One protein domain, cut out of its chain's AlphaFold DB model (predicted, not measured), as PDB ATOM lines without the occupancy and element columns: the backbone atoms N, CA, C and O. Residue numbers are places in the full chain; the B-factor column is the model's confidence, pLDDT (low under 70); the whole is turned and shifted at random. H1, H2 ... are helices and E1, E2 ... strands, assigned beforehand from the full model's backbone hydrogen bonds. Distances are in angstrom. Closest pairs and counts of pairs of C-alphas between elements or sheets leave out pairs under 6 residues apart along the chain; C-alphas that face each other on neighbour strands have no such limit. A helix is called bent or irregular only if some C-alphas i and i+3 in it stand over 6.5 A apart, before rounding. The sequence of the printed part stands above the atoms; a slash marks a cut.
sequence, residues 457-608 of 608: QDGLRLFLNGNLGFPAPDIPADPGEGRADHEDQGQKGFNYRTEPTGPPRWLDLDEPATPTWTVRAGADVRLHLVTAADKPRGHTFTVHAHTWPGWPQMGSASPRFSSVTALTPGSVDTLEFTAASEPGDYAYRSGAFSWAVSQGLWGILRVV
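AT A GLANCE: This is residues 457 to 608 of the 608 residues of an uncharacterized protein of Thermoleophilaceae bacterium (UniProt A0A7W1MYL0). Little regular structure: a partly closed barrel, the curled sheet E3 E9 E8 E5 E6 making most of its wall and antiparallel E4 and E7 another part, with hairpin E1 E2 at one end and H1 far out at the other. The 152 printed residues, under half in named elements, run E1 to E5, H1, E6 to E8, H2, E9: mostly strand, five-strand sheet mixed. It is compact, radius of gyration of the C-alphas 16.7 A, spans 52 by 31 by 25 A.

IN THESE COORDINATES: E1 is 457 to 460, from C-alpha 457 (20.914, -3.563, -8.442); E2 491 to 494; E3 516 to 519; E4 524 to 531, 22.8 A; E5 539 to 543; H1 552 to 557, irregular, C-alphas 553 and 556 9.1 A apart; E6 563 to 567; E7 572 to 578, 20.1 A; E8 584 to 589; H2 593 to 597; E9 602 to 607, to C-alpha 607 (34.141, -8.026, -29.370).

HOW THE PARTS SIT: E3 and E9 are parallel, N 517 to O 604 2.8 A. E8 and E5 are antiparallel, N 542 to O 589 2.8 A. H2 only grazes this sheet; H1 is not on it. H1 has 0 of 2 O i to N i+4 pairs within hydrogen-bond range, 2 of 3 O i to N i+3.

THE WHOLE: The C-alphas farthest apart, Gly 469 and Ala 557, are 55.5 A apart. The printed part has no cut. E1 to E2 and E2 to E3 are long links. Residues 480 to 482 have pLDDT under 70.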
ATOM      1  N   GLN A 457      21.706  -3.379  -9.658       95.56
ATOM      2  CA  GLN A 457      20.914  -3.563  -8.442       95.56
ATOM      3  C   GLN A 457      21.775  -4.158  -7.318       95.56
ATOM      4  O   GLN A 457      22.686  -4.955  -7.565       95.56
ATOM      5  N   ASP A 458      21.439  -3.808  -6.085       94.69
ATOM      6  CA  ASP A 458      21.913  -4.443  -4.857       94.69
ATOM      7  C   ASP A 458      20.753  -4.583  -3.859       94.69
ATOM      8  O   ASP A 458      19.602  -4.317  -4.212       94.69
ATOM      9  N   GLY A 459      21.038  -5.089  -2.655       93.94
ATOM     10  CA  GLY A 459      19.998  -5.383  -1.669       93.94
ATOM     11  C   GLY A 459      19.055  -6.508  -2.108       93.94
ATOM     12  O   GLY A 459      17.949  -6.619  -1.601       93.94
ATOM     13  N   LEU A 460      19.449  -7.358  -3.062       94.94
ATOM     14  CA  LEU A 460      18.597  -8.452  -3.537       94.94
ATOM     15  C   LEU A 460      18.502  -9.559  -2.481       94.94
ATOM     16  O   LEU A 460      19.482  -9.834  -1.786       94.94
ATOM     17  N   ARG A 461      17.378 -10.282  -2.425       94.75
ATOM     18  CA  ARG A 461      17.270 -11.521  -1.638       94.75
ATOM     19  C   ARG A 461      16.992 -12.717  -2.533       94.75
ATOM     20  O   ARG A 461      15.861 -12.957  -2.941       94.75
ATOM     21  N   LEU A 462      18.042 -13.475  -2.828       96.62
ATOM     22  CA  LEU A 462      17.958 -14.639  -3.709       96.62
ATOM     23  C   LEU A 462      17.917 -15.937  -2.901       96.62
ATOM     24  O   LEU A 462      18.451 -16.014  -1.798       96.62
ATOM     25  N   PHE A 463      17.309 -16.975  -3.467       97.62
ATOM     26  CA  PHE A 463      17.148 -18.285  -2.843       97.62
ATOM     27  C   PHE A 463      17.684 -19.387  -3.747       97.62
ATOM     28  O   PHE A 463      17.427 -19.403  -4.957       97.62
ATOM     29  N   LEU A 464      18.379 -20.350  -3.143       97.12
ATOM     30  CA  LEU A 464      18.926 -21.492  -3.864       97.12
ATOM     31  C   LEU A 464      17.782 -22.350  -4.426       97.12
ATOM     32  O   LEU A 464      16.989 -22.921  -3.675       97.12
ATOM     33  N   ASN A 465      17.693 -22.438  -5.752       96.44
ATOM     34  CA  ASN A 465      16.623 -23.093  -6.508       96.44
ATOM     35  C   ASN A 465      15.209 -22.621  -6.102       96.44
ATOM     36  O   ASN A 465      14.254 -23.395  -6.162       96.44
ATOM     37  N   GLY A 466      15.080 -21.377  -5.626       95.69
ATOM     38  CA  GLY A 466      13.814 -20.816  -5.137       95.69
ATOM     39  C   GLY A 466      13.331 -21.390  -3.799       95.69
ATOM     40  O   GLY A 466      12.180 -21.181  -3.422       95.69
ATOM     41  N   ASN A 467      14.172 -22.131  -3.071       96.69
ATOM     42  CA  ASN A 467      13.798 -22.711  -1.788       96.69
ATOM     43  C   ASN A 467      13.932 -21.686  -0.653       96.69
ATOM     44  O   ASN A 467      15.040 -21.320  -0.267       96.69
ATOM     45  N   LEU A 468      12.798 -21.304  -0.059       96.50
ATOM     46  CA  LEU A 468      12.719 -20.301   1.008       96.50
ATOM     47  C   LEU A 468      13.544 -20.629   2.260       96.50
ATOM     48  O   LEU A 468      13.885 -19.724   3.009       96.50
ATOM     49  N   GLY A 469      13.878 -21.901   2.499       96.50
ATOM     50  CA  GLY A 469      14.740 -22.309   3.614       96.50
ATOM     51  C   GLY A 469      16.241 -22.127   3.360       96.50
ATOM     52  O   GLY A 469      17.031 -22.358   4.271       96.50
ATOM     53  N   PHE A 470      16.636 -21.748   2.142       96.31
ATOM     54  CA  PHE A 470      18.032 -21.620   1.720       96.31
ATOM     55  C   PHE A 470      18.261 -20.280   1.001       96.31
ATOM     56  O   PHE A 470      18.453 -20.267  -0.221       96.31
ATOM     57  N   PRO A 471      18.227 -19.145   1.729       95.62
ATOM     58  CA  PRO A 471      18.636 -17.866   1.161       95.62
ATOM     59  C   PRO A 471      20.113 -17.922   0.750       95.62
ATOM     60  O   PRO A 471      20.933 -18.583   1.396       95.62
ATOM     61  N   ALA A 472      20.454 -17.223  -0.328       93.56
ATOM     62  CA  ALA A 472      21.836 -16.987  -0.702       93.56
ATOM     63  C   ALA A 472      22.537 -16.206   0.427       93.56
ATOM     64  O   ALA A 472      21.939 -15.285   0.998       93.56
ATOM     65  N   PRO A 473      23.771 -16.593   0.793       89.31
ATOM     66  CA  PRO A 473      24.474 -15.966   1.899       89.31
ATOM     67  C   PRO A 473      24.871 -14.531   1.550       89.31
ATOM     68  O   PRO A 473      25.289 -14.245   0.427       89.31
ATOM     69  N   ASP A 474      24.779 -13.654   2.545       89.19
ATOM     70  CA  ASP A 474      25.368 -12.319   2.481       89.19
ATOM     71  C   ASP A 474      26.895 -12.401   2.603       89.19
ATOM     72  O   ASP A 474      27.468 -13.453   2.920       89.19
ATOM     73  N   ILE A 475      27.571 -11.286   2.329       83.56
ATOM     74  CA  ILE A 475      29.016 -11.196   2.536       83.56
ATOM     75  C   ILE A 475      29.298 -11.394   4.037       83.56
ATOM     76  O   ILE A 475      28.553 -10.862   4.862       83.56
ATOM     77  N   PRO A 476      30.317 -12.187   4.421       79.62
ATOM     78  CA  PRO A 476      30.655 -12.368   5.826       79.62
ATOM     79  C   PRO A 476      30.971 -11.041   6.516       79.62
ATOM     80  O   PRO A 476      31.586 -10.171   5.909       79.62
ATOM     81  N   ALA A 477      30.599 -10.952   7.792       77.50
ATOM     82  CA  ALA A 477      30.962  -9.844   8.668       77.50
ATOM     83  C   ALA A 477      32.483  -9.675   8.776       77.50
ATOM     84  O   ALA A 477      33.234 -10.656   8.633       77.50
ATOM     85  N   ASP A 478      32.929  -8.462   9.097       72.62
ATOM     86  CA  ASP A 478      34.346  -8.205   9.294       72.62
ATOM     87  C   ASP A 478      34.881  -8.900  10.566       72.62
ATOM     88  O   ASP A 478      34.132  -9.265  11.484       72.62
ATOM     89  N   PRO A 479      36.202  -9.164  10.654       72.50
ATOM     90  CA  PRO A 479      36.777  -9.859  11.799       72.50
ATOM     91  C   PRO A 479      36.513  -9.134  13.126       72.50
ATOM     92  O   PRO A 479      37.115  -8.104  13.419       72.50
ATOM     93  N   GLY A 480      35.686  -9.743  13.977       67.19
ATOM     94  CA  GLY A 480      35.296  -9.183  15.275       67.19
ATOM     95  C   GLY A 480      33.816  -8.824  15.365       67.19
ATOM     96  O   GLY A 480      33.330  -8.614  16.474       67.19
ATOM     97  N   GLU A 481      33.100  -8.842  14.243       68.12
ATOM     98  CA  GLU A 481      31.665  -8.584  14.176       68.12
ATOM     99  C   GLU A 481      30.856  -9.884  14.177       68.12
ATOM    100  O   GLU A 481      31.250 -10.912  13.618       68.12
ATOM    101  N   GLY A 482      29.706  -9.855  14.856       64.62
ATOM    102  CA  GLY A 482      28.815 -11.012  14.973       64.62
ATOM    103  C   GLY A 482      27.857 -11.195  13.792       64.62
ATOM    104  O   GLY A 482      27.241 -12.258  13.676       64.62
ATOM    105  N   ARG A 483      27.696 -10.175  12.941       72.56
ATOM    106  CA  ARG A 483      26.759 -10.131  11.809       72.56
ATOM    107  C   ARG A 483      27.256  -9.150  10.749       72.56
ATOM    108  O   ARG A 483      27.974  -8.228  11.100       72.56
ATOM    109  N   ALA A 484      26.857  -9.358   9.496       77.19
ATOM    110  CA  ALA A 484      27.146  -8.416   8.421       77.19
ATOM    111  C   ALA A 484      26.370  -7.105   8.616       77.19
ATOM    112  O   ALA A 484      25.201  -7.139   9.034       77.19
ATOM    113  N   ASP A 485      27.009  -5.996   8.258       83.12
ATOM    114  CA  ASP A 485      26.417  -4.659   8.251       83.12
ATOM    115  C   ASP A 485      25.141  -4.610   7.410       83.12
ATOM    116  O   ASP A 485      24.968  -5.363   6.444       83.12
ATOM    117  N   HIS A 486      24.220  -3.721   7.778       87.31
ATOM    118  CA  HIS A 486      22.934  -3.576   7.091       87.31
ATOM    119  C   HIS A 486      23.120  -3.198   5.613       87.31
ATOM    120  O   HIS A 486      22.359  -3.622   4.738       87.31
ATOM    121  N   GLU A 487      24.187  -2.466   5.341       87.19
ATOM    122  CA  GLU A 487      24.586  -1.887   4.074       87.19
ATOM    123  C   GLU A 487      25.239  -2.918   3.135       87.19
ATOM    124  O   GLU A 487      25.232  -2.734   1.916       87.19
ATOM    125  N   ASP A 488      25.764  -4.022   3.679       86.81
ATOM    126  CA  ASP A 488      26.381  -5.115   2.912       86.81
ATOM    127  C   ASP A 488      25.423  -6.278   2.625       86.81
ATOM    128  O   ASP A 488      25.721  -7.134   1.778       86.81
ATOM    129  N   GLN A 489      24.282  -6.321   3.315       90.38
ATOM    130  CA  GLN A 489      23.283  -7.370   3.150       90.38
ATOM    131  C   GLN A 489      22.634  -7.328   1.764       90.38
ATOM    132  O   GLN A 489      22.300  -6.273   1.220       90.38
ATOM    133  N   GLY A 490      22.371  -8.517   1.230       92.56
ATOM    134  CA  GLY A 490      21.732  -8.712  -0.055       92.56
ATOM    135  C   GLY A 490      22.712  -8.913  -1.210       92.56
ATOM    136  O   GLY A 490      23.819  -8.365  -1.284       92.56
ATOM    137  N   GLN A 491      22.263  -9.737  -2.149       94.62
ATOM    138  CA  GLN A 491      22.980 -10.057  -3.374       94.62
ATOM    139  C   GLN A 491      22.909  -8.873  -4.346       94.62
ATOM    140  O   GLN A 491      22.175  -7.901  -4.151       94.62
ATOM    141  N   LYS A 492      23.716  -8.943  -5.402       95.25
ATOM    142  CA  LYS A 492      23.902  -7.860  -6.368       95.25
ATOM    143  C   LYS A 492      23.744  -8.411  -7.779       95.25
ATOM    144  O   LYS A 492      23.982  -9.599  -8.002       95.25
ATOM    145  N   GLY A 493      23.342  -7.576  -8.730       95.44
ATOM    146  CA  GLY A 493      23.125  -8.033 -10.100       95.44
ATOM    147  C   GLY A 493      23.061  -6.926 -11.144       95.44
ATOM    148  O   GLY A 493      22.880  -5.750 -10.830       95.44
ATOM    149  N   PHE A 494      23.190  -7.342 -12.401       97.19
ATOM    150  CA  PHE A 494      22.953  -6.519 -13.580       97.19
ATOM    151  C   PHE A 494      21.760  -7.058 -14.361       97.19
ATOM    152  O   PHE A 494      21.740  -8.242 -14.689       97.19
ATOM    153  N   ASN A 495      20.792  -6.201 -14.692       96.50
ATOM    154  CA  ASN A 495      19.655  -6.526 -15.563       96.50
ATOM    155  C   ASN A 495      18.962  -7.854 -15.184       96.50
ATOM    156  O   ASN A 495      18.784  -8.724 -16.035       96.50
ATOM    157  N   TYR A 496      18.607  -8.020 -13.905       95.88
ATOM    158  CA  TYR A 496      18.012  -9.252 -13.366       95.88
ATOM    159  C   TYR A 496      18.894 -10.506 -13.451       95.88
ATOM    160  O   TYR A 496      18.381 -11.624 -13.520       95.88
ATOM    161  N   ARG A 497      20.220 -10.353 -13.470       96.56
ATOM    162  CA  ARG A 497      21.172 -11.469 -13.509       96.56
ATOM    163  C   ARG A 497      22.346 -11.265 -12.571       96.56
ATOM    164  O   ARG A 497      22.735 -10.136 -12.284       96.56
ATOM    165  N   THR A 498      22.920 -12.369 -12.110       96.12
ATOM    166  CA  THR A 498      24.102 -12.354 -11.244       96.12
ATOM    167  C   THR A 498      24.958 -13.596 -11.458       96.12
ATOM    168  O   THR A 498      24.430 -14.681 -11.685       96.12
ATOM    169  N   GLU A 499      26.279 -13.446 -11.376       95.25
ATOM    170  CA  GLU A 499      27.223 -14.565 -11.448       95.25
ATOM    171  C   GLU A 499      28.256 -14.489 -10.313       95.25
ATOM    172  O   GLU A 499      29.381 -14.020 -10.520       95.25
ATOM    173  N   PRO A 500      27.899 -14.900  -9.082       92.62
ATOM    174  CA  PRO A 500      28.845 -14.922  -7.972       92.62
ATOM    175  C   PRO A 500      30.090 -15.755  -8.304       92.62
ATOM    176  O   PRO A 500      29.994 -16.887  -8.774       92.62
ATOM    177  N   THR A 501      31.271 -15.201  -8.033       90.12
ATOM    178  CA  THR A 501      32.572 -15.777  -8.410       90.12
ATOM    179  C   THR A 501      33.568 -15.643  -7.256       90.12
ATOM    180  O   THR A 501      33.389 -14.831  -6.353       90.12
ATOM    181  N   GLY A 502      34.645 -16.428  -7.252       82.94
ATOM    182  CA  GLY A 502      35.627 -16.360  -6.170       82.94
ATOM    183  C   GLY A 502      36.924 -17.109  -6.466       82.94
ATOM    184  O   GLY A 502      37.061 -17.742  -7.514       82.94
ATOM    185  N   PRO A 503      37.904 -17.059  -5.549       75.25
ATOM    186  CA  PRO A 503      39.181 -17.722  -5.752       75.25
ATOM    187  C   PRO A 503      39.005 -19.252  -5.842       75.25
ATOM    188  O   PRO A 503      38.191 -19.821  -5.112       75.25
ATOM    189  N   PRO A 504      39.782 -19.944  -6.697       73.44
ATOM    190  CA  PRO A 504      40.867 -19.411  -7.530       73.44
ATOM    191  C   PRO A 504      40.427 -18.886  -8.913       73.44
ATOM    192  O   PRO A 504      41.280 -18.415  -9.658       73.44
ATOM    193  N   ARG A 505      39.142 -18.976  -9.274       74.69
ATOM    194  CA  ARG A 505      38.626 -18.700 -10.626       74.69
ATOM    195  C   ARG A 505      37.795 -17.424 -10.642       74.69
ATOM    196  O   ARG A 505      36.575 -17.462 -10.528       74.69
ATOM    197  N   TRP A 506      38.480 -16.292 -10.739       84.25
ATOM    198  CA  TRP A 506      37.846 -14.988 -10.918       84.25
ATOM    199  C   TRP A 506      37.581 -14.733 -12.395       84.25
ATOM    200  O   TRP A 506      38.534 -14.741 -13.170       84.25
ATOM    201  N   LEU A 507      36.331 -14.426 -12.754       89.38
ATOM    202  CA  LEU A 507      35.962 -14.006 -14.117       89.38
ATOM    203  C   LEU A 507      36.354 -15.038 -15.200       89.38
ATOM    204  O   LEU A 507      36.679 -14.666 -16.321       89.38
ATOM    205  N   ASP A 508      36.373 -16.323 -14.839       87.00
ATOM    206  CA  ASP A 508      36.865 -17.438 -15.662       87.00
ATOM    207  C   ASP A 508      35.686 -18.327 -16.100       87.00
ATOM    208  O   ASP A 508      35.591 -19.496 -15.720       87.00
ATOM    209  N   LEU A 509      34.719 -17.719 -16.801       90.06
ATOM    210  CA  LEU A 509      33.552 -18.379 -17.401       90.06
ATOM    211  C   LEU A 509      33.251 -17.757 -18.768       90.06
ATOM    212  O   LEU A 509      33.126 -16.540 -18.866       90.06
ATOM    213  N   ASP A 510      33.066 -18.598 -19.787       88.00
ATOM    214  CA  ASP A 510      32.775 -18.158 -21.163       88.00
ATOM    215  C   ASP A 510      31.339 -17.625 -21.334       88.00
ATOM    216  O   ASP A 510      31.062 -16.816 -22.224       88.00
ATOM    217  N   GLU A 511      30.424 -18.105 -20.488       92.25
ATOM    218  CA  GLU A 511      28.992 -17.794 -20.500       92.25
ATOM    219  C   GLU A 511      28.497 -17.584 -19.056       92.25
ATOM    220  O   GLU A 511      27.882 -18.481 -18.471       92.25
ATOM    221  N   PRO A 512      28.809 -16.437 -18.424       94.81
ATOM    222  CA  PRO A 512      28.234 -16.105 -17.127       94.81
ATOM    223  C   PRO A 512      26.723 -15.874 -17.258       94.81
ATOM    224  O   PRO A 512      26.228 -15.514 -18.327       94.81
ATOM    225  N   ALA A 513      25.976 -16.023 -16.162       95.44
ATOM    226  CA  ALA A 513      24.548 -15.708 -16.161       95.44
ATOM    227  C   ALA A 513      24.262 -14.210 -16.350       95.44
ATOM    228  O   ALA A 513      23.168 -13.845 -16.784       95.44
ATOM    229  N   THR A 514      25.220 -13.337 -16.027       96.25
ATOM    230  CA  THR A 514      25.135 -11.902 -16.322       96.25
ATOM    231  C   THR A 514      25.155 -11.628 -17.827       96.25
ATOM    232  O   THR A 514      25.628 -12.457 -18.603       96.25
ATOM    233  N   PRO A 515      24.627 -10.475 -18.282       94.94
ATOM    234  CA  PRO A 515      24.534 -10.208 -19.710       94.94
ATOM    235  C   PRO A 515      25.883 -10.321 -20.438       94.94
ATOM    236  O   PRO A 515      26.900  -9.777 -20.014       94.94
ATOM    237  N   THR A 516      25.879 -11.003 -21.582       95.50
ATOM    238  CA  THR A 516      26.986 -10.940 -22.541       95.50
ATOM    239  C   THR A 516      26.599  -9.991 -23.665       95.50
ATOM    240  O   THR A 516      25.684 -10.253 -24.451       95.50
ATOM    241  N   TRP A 517      27.299  -8.865 -23.751       95.00
ATOM    242  CA  TRP A 517      27.080  -7.867 -24.781       95.00
ATOM    243  C   TRP A 517      28.037  -8.092 -25.946       95.00
ATOM    244  O   TRP A 517      29.207  -7.743 -25.865       95.00
ATOM    245  N   THR A 518      27.548  -8.659 -27.044       94.31
ATOM    246  CA  THR A 518      28.337  -8.770 -28.281       94.31
ATOM    247  C   THR A 518      28.283  -7.474 -29.088       94.31
ATOM    248  O   THR A 518      27.187  -6.948 -29.291       94.31
ATOM    249  N   VAL A 519      29.440  -6.976 -29.530       92.25
ATOM    250  CA  VAL A 519      29.621  -5.804 -30.405       92.25
ATOM    251  C   VAL A 519      30.716  -6.086 -31.439       92.25
ATOM    252  O   VAL A 519      31.544  -6.973 -31.246       92.25
ATOM    253  N   ARG A 520      30.743  -5.323 -32.535       90.19
ATOM    254  CA  ARG A 520      31.796  -5.437 -33.557       90.19
ATOM    255  C   ARG A 520      33.091  -4.758 -33.119       90.19
ATOM    256  O   ARG A 520      33.051  -3.718 -32.457       90.19
ATOM    257  N   ALA A 521      34.227  -5.299 -33.552       92.69
ATOM    258  CA  ALA A 521      35.518  -4.633 -33.413       92.69
ATOM    259  C   ALA A 521      35.489  -3.218 -34.016       92.69
ATOM    260  O   ALA A 521      35.054  -3.015 -35.152       92.69
ATOM    261  N   GLY A 522      35.939  -2.225 -33.245       91.62
ATOM    262  CA  GLY A 522      35.936  -0.822 -33.664       91.62
ATOM    263  C   GLY A 522      34.560  -0.145 -33.726       91.62
ATOM    264  O   GLY A 522      34.488   0.985 -34.200       91.62
ATOM    265  N   ALA A 523      33.478  -0.789 -33.272       90.12
ATOM    266  CA  ALA A 523      32.160  -0.155 -33.210       90.12
ATOM    267  C   ALA A 523      32.124   0.987 -32.186       90.12
ATOM    268  O   ALA A 523      32.707   0.874 -31.106       90.12
ATOM    269  N   ASP A 524      31.383   2.053 -32.481       92.00
ATOM    270  CA  ASP A 524      31.103   3.099 -31.500       92.00
ATOM    271  C   ASP A 524      29.992   2.637 -30.553       92.00
ATOM    272  O   ASP A 524      28.849   2.418 -30.960       92.00
ATOM    273  N   VAL A 525      30.338   2.472 -29.279       94.38
ATOM    274  CA  VAL A 525      29.457   1.959 -28.229       94.38
ATOM    275  C   VAL A 525      29.029   3.094 -27.306       94.38
ATOM    276  O   VAL A 525      29.855   3.860 -26.800       94.38
ATOM    277  N   ARG A 526      27.724   3.159 -27.038       95.00
ATOM    278  CA  ARG A 526      27.112   4.007 -26.011       95.00
ATOM    279  C   ARG A 526      26.550   3.106 -24.912       95.00
ATOM    280  O   ARG A 526      25.517   2.468 -25.085       95.00
ATOM    281  N   LEU A 527      27.241   3.028 -23.776       97.75
ATOM    282  CA  LEU A 527      26.801   2.243 -22.622       97.75
ATOM    283  C   LEU A 527      26.158   3.163 -21.585       97.75
ATOM    284  O   LEU A 527      26.830   3.989 -20.971       97.75
ATOM    285  N   HIS A 528      24.862   2.998 -21.363       98.00
ATOM    286  CA  HIS A 528      24.119   3.648 -20.295       98.00
ATOM    287  C   HIS A 528      24.177   2.816 -19.024       98.00
ATOM    288  O   HIS A 528      23.772   1.654 -19.016       98.00
ATOM    289  N   LEU A 529      24.658   3.420 -17.947       97.69
ATOM    290  CA  LEU A 529      24.676   2.828 -16.622       97.69
ATOM    291  C   LEU A 529      23.602   3.492 -15.765       97.69
ATOM    292  O   LEU A 529      23.603   4.711 -15.605       97.69
ATOM    293  N   VAL A 530      22.704   2.682 -15.210       98.00
ATOM    294  CA  VAL A 530      21.623   3.117 -14.322       98.00
ATOM    295  C   VAL A 530      21.746   2.372 -13.000       98.00
ATOM    296  O   VAL A 530      21.680   1.144 -12.959       98.00
ATOM    297  N   THR A 531      21.938   3.099 -11.903       97.06
ATOM    298  CA  THR A 531      22.110   2.520 -10.567       97.06
ATOM    299  C   THR A 531      20.773   2.485  -9.828       97.06
ATOM    300  O   THR A 531      20.419   3.403  -9.090       97.06
ATOM    301  N   ALA A 532      20.030   1.395 -10.016       95.69
ATOM    302  CA  ALA A 532      18.786   1.092  -9.311       95.69
ATOM    303  C   ALA A 532      19.060   0.346  -7.989       95.69
ATOM    304  O   ALA A 532      18.463  -0.692  -7.704       95.69
ATOM    305  N   ALA A 533      20.016   0.865  -7.218       93.62
ATOM    306  CA  ALA A 533      20.447   0.298  -5.950       93.62
ATOM    307  C   ALA A 533      19.439   0.578  -4.819       93.62
ATOM    308  O   ALA A 533      18.679   1.555  -4.846       93.62
ATOM    309  N   ASP A 534      19.446  -0.300  -3.830       91.31
ATOM    310  CA  ASP A 534      18.727  -0.209  -2.566       91.31
ATOM    311  C   ASP A 534      19.644   0.332  -1.454       91.31
ATOM    312  O   ASP A 534      19.246   1.217  -0.694       91.31
ATOM    313  N   LYS A 535      20.903  -0.128  -1.415       91.19
ATOM    314  CA  LYS A 535      21.849   0.121  -0.316       91.19
ATOM    315  C   LYS A 535      22.678   1.402  -0.487       91.19
ATOM    316  O   LYS A 535      22.890   1.859  -1.614       91.19
ATOM    317  N   PRO A 536      23.149   2.014   0.622       87.38
ATOM    318  CA  PRO A 536      23.885   3.282   0.573       87.38
ATOM    319  C   PRO A 536      25.328   3.137   0.075       87.38
ATOM    320  O   PRO A 536      25.892   4.109  -0.430       87.38
ATOM    321  N   ARG A 537      25.927   1.937   0.159       86.38
ATOM    322  CA  ARG A 537      27.324   1.710  -0.242       86.38
ATOM    323  C   ARG A 537      27.542   1.988  -1.726       86.38
ATOM    324  O   ARG A 537      26.934   1.383  -2.606       86.38
ATOM    325  N   GLY A 538      28.477   2.895  -1.998       89.69
ATOM    326  CA  GLY A 538      28.825   3.296  -3.354       89.69
ATOM    327  C   GLY A 538      29.447   2.168  -4.183       89.69
ATOM    328  O   GLY A 538      30.408   1.512  -3.780       89.69
ATOM    329  N   HIS A 539      28.960   2.015  -5.410       94.19
ATOM    330  CA  HIS A 539      29.525   1.135  -6.425       94.19
ATOM    331  C   HIS A 539      30.523   1.867  -7.321       94.19
ATOM    332  O   HIS A 539      30.648   3.096  -7.360       94.19
ATOM    333  N   THR A 540      31.243   1.066  -8.094       95.69
ATOM    334  CA  THR A 540      32.107   1.518  -9.183       95.69
ATOM    335  C   THR A 540      31.795   0.674 -10.415       95.69
ATOM    336  O   THR A 540      31.238  -0.416 -10.291       95.69
ATOM    337  N   PHE A 541      32.147   1.153 -11.603       97.44
ATOM    338  CA  PHE A 541      31.950   0.413 -12.849       97.44
ATOM    339  C   PHE A 541      33.126   0.636 -13.790       97.44
ATOM    340  O   PHE A 541      33.574   1.767 -13.968       97.44
ATOM    341  N   THR A 542      33.633  -0.426 -14.405       96.69
ATOM    342  CA  THR A 542      34.730  -0.367 -15.372       96.69
ATOM    343  C   THR A 542      34.492  -1.335 -16.516       96.69
ATOM    344  O   THR A 542      33.886  -2.387 -16.324       96.69
ATOM    345  N   VAL A 543      35.016  -0.985 -17.690       96.94
ATOM    346  CA  VAL A 543      35.079  -1.853 -18.866       96.94
ATOM    347  C   VAL A 543      36.554  -2.057 -19.197       96.94
ATOM    348  O   VAL A 543      37.288  -1.097 -19.439       96.94
ATOM    349  N   HIS A 544      37.014  -3.304 -19.166       95.81
ATOM    350  CA  HIS A 544      38.414  -3.642 -19.411       95.81
ATOM    351  C   HIS A 544      38.857  -3.178 -20.805       95.81
ATOM    352  O   HIS A 544      38.115  -3.337 -21.765       95.81
ATOM    353  N   ALA A 545      40.071  -2.625 -20.904       95.88
ATOM    354  CA  ALA A 545      40.692  -2.099 -22.130       95.88
ATOM    355  C   ALA A 545      39.981  -0.920 -22.825       95.88
ATOM    356  O   ALA A 545      40.461  -0.452 -23.856       95.88
ATOM    357  N   HIS A 546      38.903  -0.386 -22.251       97.00
ATOM    358  CA  HIS A 546      38.164   0.730 -22.831       97.00
ATOM    359  C   HIS A 546      38.317   1.991 -21.978       97.00
ATOM    360  O   HIS A 546      38.486   1.945 -20.757       97.00
ATOM    361  N   THR A 547      38.280   3.144 -22.643       96.81
ATOM    362  CA  THR A 547      38.247   4.451 -21.984       96.81
ATOM    363  C   THR A 547      37.257   5.359 -22.691       96.81
ATOM    364  O   THR A 547      37.063   5.230 -23.900       96.81
ATOM    365  N   TRP A 548      36.696   6.328 -21.980       95.44
ATOM    366  CA  TRP A 548      35.737   7.310 -22.494       95.44
ATOM    367  C   TRP A 548      36.094   8.720 -22.007       95.44
ATOM    368  O   TRP A 548      36.828   8.858 -21.022       95.44
ATOM    369  N   PRO A 549      35.618   9.788 -22.668       94.00
ATOM    370  CA  PRO A 549      35.747  11.149 -22.156       94.00
ATOM    371  C   PRO A 549      35.079  11.280 -20.779       94.00
ATOM    372  O   PRO A 549      33.888  11.020 -20.632       94.00
ATOM    373  N   GLY A 550      35.835  11.693 -19.763       91.19
ATOM    374  CA  GLY A 550      35.314  11.920 -18.415       91.19
ATOM    375  C   GLY A 550      34.398  13.140 -18.304       91.19
ATOM    376  O   GLY A 550      33.486  13.164 -17.480       91.19
ATOM    377  N   TRP A 551      34.627  14.140 -19.157       89.94
ATOM    378  CA  TRP A 551      33.868  15.384 -19.237       89.94
ATOM    379  C   TRP A 551      33.538  15.689 -20.704       89.94
ATOM    380  O   TRP A 551      34.206  16.524 -21.320       89.94
ATOM    381  N   PRO A 552      32.521  15.024 -21.290       85.88
ATOM    382  CA  PRO A 552      32.190  15.148 -22.713       85.88
ATOM    383  C   PRO A 552      32.018  16.595 -23.196       85.88
ATOM    384  O   PRO A 552      32.411  16.932 -24.311       85.88
ATOM    385  N   GLN A 553      31.538  17.493 -22.330       87.19
ATOM    386  CA  GLN A 553      31.372  18.921 -22.623       87.19
ATOM    387  C   GLN A 553      32.685  19.669 -22.935       87.19
ATOM    388  O   GLN A 553      32.659  20.783 -23.461       87.19
ATOM    389  N   MET A 554      33.844  19.080 -22.617       89.12
ATOM    390  CA  MET A 554      35.170  19.612 -22.955       89.12
ATOM    391  C   MET A 554      35.682  19.140 -24.325       89.12
ATOM    392  O   MET A 554      36.763  19.559 -24.745       89.12
ATOM    393  N   GLY A 555      34.935  18.281 -25.030       87.69
ATOM    394  CA  GLY A 555      35.329  17.735 -26.327       87.69
ATOM    395  C   GLY A 555      36.700  17.058 -26.267       87.69
ATOM    396  O   GLY A 555      36.995  16.293 -25.348       87.69
ATOM    397  N   SER A 556      37.581  17.385 -27.217       88.44
ATOM    398  CA  SER A 556      38.931  16.808 -27.306       88.44
ATOM    399  C   SER A 556      39.848  17.136 -26.120       88.44
ATOM    400  O   SER A 556      40.876  16.485 -25.962       88.44
ATOM    401  N   ALA A 557      39.512  18.138 -25.301       92.56
ATOM    402  CA  ALA A 557      40.268  18.482 -24.096       92.56
ATOM    403  C   ALA A 557      39.856  17.651 -22.868       92.56
ATOM    404  O   ALA A 557      40.479  17.776 -21.813       92.56
ATOM    405  N   SER A 558      38.810  16.823 -22.974       93.44
ATOM    406  CA  SER A 558      38.379  15.962 -21.877       93.44
ATOM    407  C   SER A 558      39.479  14.955 -21.511       93.44
ATOM    408  O   SER A 558      39.975  14.257 -22.400       93.44
ATOM    409  N   PRO A 559      39.807  14.771 -20.216       94.75
ATOM    410  CA  PRO A 559      40.564  13.601 -19.796       94.75
ATOM    411  C   PRO A 559      39.768  12.335 -20.125       94.75
ATOM    412  O   PRO A 559      38.537  12.375 -20.240       94.75
ATOM    413  N   ARG A 560      40.468  11.210 -20.274       95.12
ATOM    414  CA  ARG A 560      39.837   9.907 -20.493       95.12
ATOM    415  C   ARG A 560      39.821   9.099 -19.205       95.12
ATOM    416  O   ARG A 560      40.838   9.027 -18.520       95.12
ATOM    417  N   PHE A 561      38.684   8.488 -18.900       95.31
ATOM    418  CA  PHE A 561      38.486   7.618 -17.744       95.31
ATOM    419  C   PHE A 561      38.263   6.179 -18.206       95.31
ATOM    420  O   PHE A 561      37.766   5.949 -19.304       95.31
ATOM    421  N   SER A 562      38.631   5.217 -17.365       93.81
ATOM    422  CA  SER A 562      38.349   3.784 -17.545       93.81
ATOM    423  C   SER A 562      37.399   3.242 -16.477       93.81
ATOM    424  O   SER A 562      37.124   2.042 -16.421       93.81
ATOM    425  N   SER A 563      36.949   4.091 -15.553       95.31
ATOM    426  CA  SER A 563      36.071   3.709 -14.451       95.31
ATOM    427  C   SER A 563      35.175   4.872 -14.044       95.31
ATOM    428  O   SER A 563      35.592   6.029 -14.096       95.31
ATOM    429  N   VAL A 564      33.962   4.540 -13.615       94.31
ATOM    430  CA  VAL A 564      33.047   5.431 -12.897       94.31
ATOM    431  C   VAL A 564      33.050   5.035 -11.425       94.31
ATOM    432  O   VAL A 564      33.158   3.851 -11.094       94.31
ATOM    433  N   THR A 565      32.956   6.020 -10.540       91.50
ATOM    434  CA  THR A 565      32.980   5.844  -9.084       91.50
ATOM    435  C   THR A 565      31.812   6.563  -8.430       91.50
ATOM    436  O   THR A 565      31.184   7.401  -9.071       91.50
ATOM    437  N   ALA A 566      31.580   6.294  -7.141       89.81
ATOM    438  CA  ALA A 566      30.541   6.951  -6.342       89.81
ATOM    439  C   ALA A 566      29.124   6.759  -6.921       89.81
ATOM    440  O   ALA A 566      28.293   7.667  -6.879       89.81
ATOM    441  N   LEU A 567      28.866   5.566  -7.467       94.50
ATOM    442  CA  LEU A 567      27.556   5.167  -7.971       94.50
ATOM    443  C   LEU A 567      26.677   4.750  -6.792       94.50
ATOM    444  O   LEU A 567      26.922   3.713  -6.185       94.50
ATOM    445  N   THR A 568      25.670   5.547  -6.464       94.38
ATOM    446  CA  THR A 568      24.710   5.271  -5.382       94.38
ATOM    447  C   THR A 568      23.289   5.220  -5.963       94.38
ATOM    448  O   THR A 568      23.127   5.457  -7.167       94.38
ATOM    449  N   PRO A 569      22.244   4.875  -5.185       94.94
ATOM    450  CA  PRO A 569      20.875   4.823  -5.698       94.94
ATOM    451  C   PRO A 569      20.487   6.090  -6.476       94.94
ATOM    452  O   PRO A 569      20.569   7.195  -5.944       94.94
ATOM    453  N   GLY A 570      20.078   5.939  -7.738       94.75
ATOM    454  CA  GLY A 570      19.715   7.051  -8.626       94.75
ATOM    455  C   GLY A 570      20.858   7.623  -9.473       94.75
ATOM    456  O   GLY A 570      20.600   8.460 -10.337       94.75
ATOM    457  N   SER A 571      22.108   7.181  -9.285       95.88
ATOM    458  CA  SER A 571      23.206   7.568 -10.177       95.88
ATOM    459  C   SER A 571      22.974   7.045 -11.600       95.88
ATOM    460  O   SER A 571      22.630   5.879 -11.805       95.88
ATOM    461  N   VAL A 572      23.189   7.914 -12.590       96.06
ATOM    462  CA  VAL A 572      23.098   7.582 -14.017       96.06
ATOM    463  C   VAL A 572      24.257   8.206 -14.790       96.06
ATOM    464  O   VAL A 572      24.607   9.370 -14.569       96.06
ATOM    465  N   ASP A 573      24.841   7.451 -15.720       94.56
ATOM    466  CA  ASP A 573      25.905   7.931 -16.605       94.56
ATOM    467  C   ASP A 573      25.851   7.264 -17.987       94.56
ATOM    468  O   ASP A 573      25.360   6.148 -18.154       94.56
ATOM    469  N   THR A 574      26.397   7.958 -18.985       95.25
ATOM    470  CA  THR A 574      26.584   7.448 -20.350       95.25
ATOM    471  C   THR A 574      28.074   7.370 -20.646       95.25
ATOM    472  O   THR A 574      28.778   8.377 -20.557       95.25
ATOM    473  N   LEU A 575      28.552   6.183 -21.008       95.50
ATOM    474  CA  LEU A 575      29.941   5.910 -21.362       95.50
ATOM    475  C   LEU A 575      30.021   5.732 -22.878       95.50
ATOM    476  O   LEU A 575      29.499   4.756 -23.413       95.50
ATOM    477  N   GLU A 576      30.667   6.671 -23.566       94.19
ATOM    478  CA  GLU A 576      30.880   6.589 -25.015       94.19
ATOM    479  C   GLU A 576      32.326   6.198 -25.322       94.19
ATOM    480  O   GLU A 576      33.274   6.912 -24.966       94.19
ATOM    481  N   PHE A 577      32.504   5.054 -25.977       94.88
ATOM    482  CA  PHE A 577      33.813   4.519 -26.331       94.88
ATOM    483  C   PHE A 577      33.757   3.728 -27.636       94.88
ATOM    484  O   PHE A 577      32.733   3.161 -27.992       94.88
ATOM    485  N   THR A 578      34.890   3.643 -28.322       95.12
ATOM    486  CA  THR A 578      35.057   2.741 -29.464       95.12
ATOM    487  C   THR A 578      35.487   1.372 -28.944       95.12
ATOM    488  O   THR A 578      36.426   1.289 -28.144       95.12
ATOM    489  N   ALA A 579      34.792   0.314 -29.360       95.19
ATOM    490  CA  ALA A 579      35.120  -1.065 -29.024       95.19
ATOM    491  C   ALA A 579      36.542  -1.414 -29.491       95.19
ATOM    492  O   ALA A 579      37.015  -0.907 -30.513       95.19
ATOM    493  N   ALA A 580      37.228  -2.280 -28.748       95.75
ATOM    494  CA  ALA A 580      38.584  -2.700 -29.069       95.75
ATOM    495  C   ALA A 580      38.691  -3.217 -30.516       95.75
ATOM    496  O   ALA A 580      37.765  -3.809 -31.061       95.75
ATOM    497  N   SER A 581      39.833  -2.978 -31.161       93.50
ATOM    498  CA  SER A 581      40.087  -3.481 -32.517       93.50
ATOM    499  C   SER A 581      40.445  -4.966 -32.545       93.50
ATOM    500  O   SER A 581      40.386  -5.591 -33.598       93.50
ATOM    501  N   GLU A 582      40.886  -5.511 -31.411       94.56
ATOM    502  CA  GLU A 582      41.203  -6.927 -31.260       94.56
ATOM    503  C   GLU A 582      39.945  -7.676 -30.798       94.56
ATOM    504  O   GLU A 582      39.380  -7.315 -29.764       94.56
ATOM    505  N   PRO A 583      39.485  -8.700 -31.538       95.38
ATOM    506  CA  PRO A 583      38.402  -9.556 -31.077       95.38
ATOM    507  C   PRO A 583      38.766 -10.275 -29.776       95.38
ATOM    508  O   PRO A 583      39.905 -10.713 -29.586       95.38
ATOM    509  N   GLY A 584      37.786 -10.434 -28.894       95.25
ATOM    510  CA  GLY A 584      37.962 -11.077 -27.599       95.25
ATOM    511  C   GLY A 584      36.908 -10.671 -26.576       95.25
ATOM    512  O   GLY A 584      36.056  -9.816 -26.825       95.25
ATOM    513  N   ASP A 585      36.995 -11.287 -25.400       96.19
ATOM    514  CA  ASP A 585      36.102 -11.015 -24.279       96.19
ATOM    515  C   ASP A 585      36.734 -10.014 -23.311       96.19
ATOM    516  O   ASP A 585      37.817 -10.226 -22.760       96.19
ATOM    517  N   TYR A 586      36.024  -8.913 -23.079       96.12
ATOM    518  CA  TYR A 586      36.411  -7.857 -22.155       96.12
ATOM    519  C   TYR A 586      35.436  -7.829 -20.986       96.12
ATOM    520  O   TYR A 586      34.231  -7.694 -21.172       96.12
ATOM    521  N   ALA A 587      35.935  -7.915 -19.755       95.62
ATOM    522  CA  ALA A 587      35.060  -7.834 -18.594       95.62
ATOM    523  C   ALA A 587      34.522  -6.406 -18.405       95.62
ATOM    524  O   ALA A 587      35.297  -5.443 -18.377       95.62
ATOM    525  N   TYR A 588      33.214  -6.274 -18.191       97.06
ATOM    526  CA  TYR A 588      32.640  -5.110 -17.519       97.06
ATOM    527  C   TYR A 588      32.288  -5.507 -16.082       97.06
ATOM    528  O   TYR A 588      31.775  -6.598 -15.854       97.06
ATOM    529  N   ARG A 589      32.624  -4.692 -15.080       96.12
ATOM    530  CA  ARG A 589      32.513  -5.099 -13.664       96.12
ATOM    531  C   ARG A 589      32.583  -3.939 -12.682       96.12
ATOM    532  O   ARG A 589      32.988  -2.835 -13.040       96.12
ATOM    533  N   SER A 590      32.317  -4.234 -11.412       95.31
ATOM    534  CA  SER A 590      32.698  -3.358 -10.302       95.31
ATOM    535  C   SER A 590      34.209  -3.347 -10.044       95.31
ATOM    536  O   SER A 590      34.907  -4.338 -10.247       95.31
ATOM    537  N   GLY A 591      34.735  -2.213  -9.583       92.25
ATOM    538  CA  GLY A 591      36.075  -2.027  -9.012       92.25
ATOM    539  C   GLY A 591      36.320  -2.785  -7.708       92.25
ATOM    540  O   GLY A 591      37.466  -3.126  -7.415       92.25
ATOM    541  N   ALA A 592      35.265  -3.076  -6.943       89.69
ATOM    542  CA  ALA A 592      35.364  -3.741  -5.648       89.69
ATOM    543  C   ALA A 592      35.286  -5.270  -5.796       89.69
ATOM    544  O   ALA A 592      34.220  -5.836  -6.038       89.69
ATOM    545  N   PHE A 593      36.413  -5.966  -5.626       87.44
ATOM    546  CA  PHE A 593      36.460  -7.419  -5.820       87.44
ATOM    547  C   PHE A 593      35.711  -8.194  -4.732       87.44
ATOM    548  O   PHE A 593      34.817  -8.980  -5.042       87.44
ATOM    549  N   SER A 594      36.049  -7.949  -3.465       82.31
ATOM    550  CA  SER A 594      35.490  -8.702  -2.338       82.31
ATOM    551  C   SER A 594      33.994  -8.471  -2.142       82.31
ATOM    552  O   SER A 594      33.294  -9.422  -1.820       82.31
ATOM    553  N   TRP A 595      33.508  -7.246  -2.376       84.00
ATOM    554  CA  TRP A 595      32.153  -6.824  -1.990       84.00
ATOM    555  C   TRP A 595      31.141  -6.772  -3.143       84.00
ATOM    556  O   TRP A 595      29.932  -6.742  -2.919       84.00
ATOM    557  N   ALA A 596      31.618  -6.754  -4.390       91.62
ATOM    558  CA  ALA A 596      30.765  -6.589  -5.565       91.62
ATOM    559  C   ALA A 596      31.024  -7.655  -6.630       91.62
ATOM    560  O   ALA A 596      30.100  -8.375  -7.002       91.62
ATOM    561  N   VAL A 597      32.267  -7.811  -7.099       93.12
ATOM    562  CA  VAL A 597      32.587  -8.826  -8.122       93.12
ATOM    563  C   VAL A 597      32.288 -10.231  -7.603       93.12
ATOM    564  O   VAL A 597      31.656 -11.011  -8.309       93.12
ATOM    565  N   SER A 598      32.668 -10.538  -6.358       90.94
ATOM    566  CA  SER A 598      32.390 -11.842  -5.744       90.94
ATOM    567  C   SER A 598      30.894 -12.162  -5.640       90.94
ATOM    568  O   SER A 598      30.503 -13.323  -5.694       90.94
ATOM    569  N   GLN A 599      30.062 -11.120  -5.552       91.12
ATOM    570  CA  GLN A 599      28.602 -11.179  -5.481       91.12
ATOM    571  C   GLN A 599      27.931 -11.087  -6.859       91.12
ATOM    572  O   GLN A 599      26.712 -10.974  -6.934       91.12
ATOM    573  N   GLY A 600      28.712 -11.124  -7.944       92.56
ATOM    574  CA  GLY A 600      28.211 -11.217  -9.311       92.56
ATOM    575  C   GLY A 600      28.061  -9.906 -10.074       92.56
ATOM    576  O   GLY A 600      27.453  -9.906 -11.142       92.56
ATOM    577  N   LEU A 601      28.658  -8.800  -9.606       95.38
ATOM    578  CA  LEU A 601      28.751  -7.553 -10.382       95.38
ATOM    579  C   LEU A 601      29.902  -7.584 -11.398       95.38
ATOM    580  O   LEU A 601      30.860  -6.805 -11.318       95.38
ATOM    581  N   TRP A 602      29.780  -8.473 -12.382       96.75
ATOM    582  CA  TRP A 602      30.624  -8.536 -13.575       96.75
ATOM    583  C   TRP A 602      29.879  -9.186 -14.749       96.75
ATOM    584  O   TRP A 602      28.886  -9.869 -14.539       96.75
ATOM    585  N   GLY A 603      30.351  -8.997 -15.976       97.00
ATOM    586  CA  GLY A 603      29.870  -9.677 -17.179       97.00
ATOM    587  C   GLY A 603      30.826  -9.462 -18.350       97.00
ATOM    588  O   GLY A 603      31.938  -8.957 -18.159       97.00
ATOM    589  N   ILE A 604      30.408  -9.849 -19.555       97.62
ATOM    590  CA  ILE A 604      31.271  -9.866 -20.745       97.62
ATOM    591  C   ILE A 604      30.790  -8.852 -21.786       97.62
ATOM    592  O   ILE A 604      29.640  -8.870 -22.215       97.62
ATOM    593  N   LEU A 605      31.696  -7.989 -22.235       97.12
ATOM    594  CA  LEU A 605      31.618  -7.284 -23.509       97.12
ATOM    595  C   LEU A 605      32.434  -8.094 -24.528       97.12
ATOM    596  O   LEU A 605      33.664  -8.088 -24.488       97.12
ATOM    597  N   ARG A 606      31.745  -8.817 -25.411       96.50
ATOM    598  CA  ARG A 606      32.349  -9.679 -26.430       96.50
ATOM    599  C   ARG A 606      32.537  -8.891 -27.718       96.50
ATOM    600  O   ARG A 606      31.561  -8.467 -28.331       96.50
ATOM    601  N   VAL A 607      33.781  -8.706 -28.126       95.69
ATOM    602  CA  VAL A 607      34.141  -8.026 -29.370       95.69
ATOM    603  C   VAL A 607      34.420  -9.081 -30.435       95.69
ATOM    604  O   VAL A 607      35.266  -9.952 -30.216       95.69
ATOM    605  N   VAL A 608      33.709  -9.016 -31.564       92.75
ATOM    606  CA  VAL A 608      33.840  -9.964 -32.689       92.75
ATOM    607  C   VAL A 608      34.309  -9.319 -33.979       92.75
ATOM    608  O   VAL A 608      34.036  -8.109 -34.184       92.75
TER     609      VAL A 608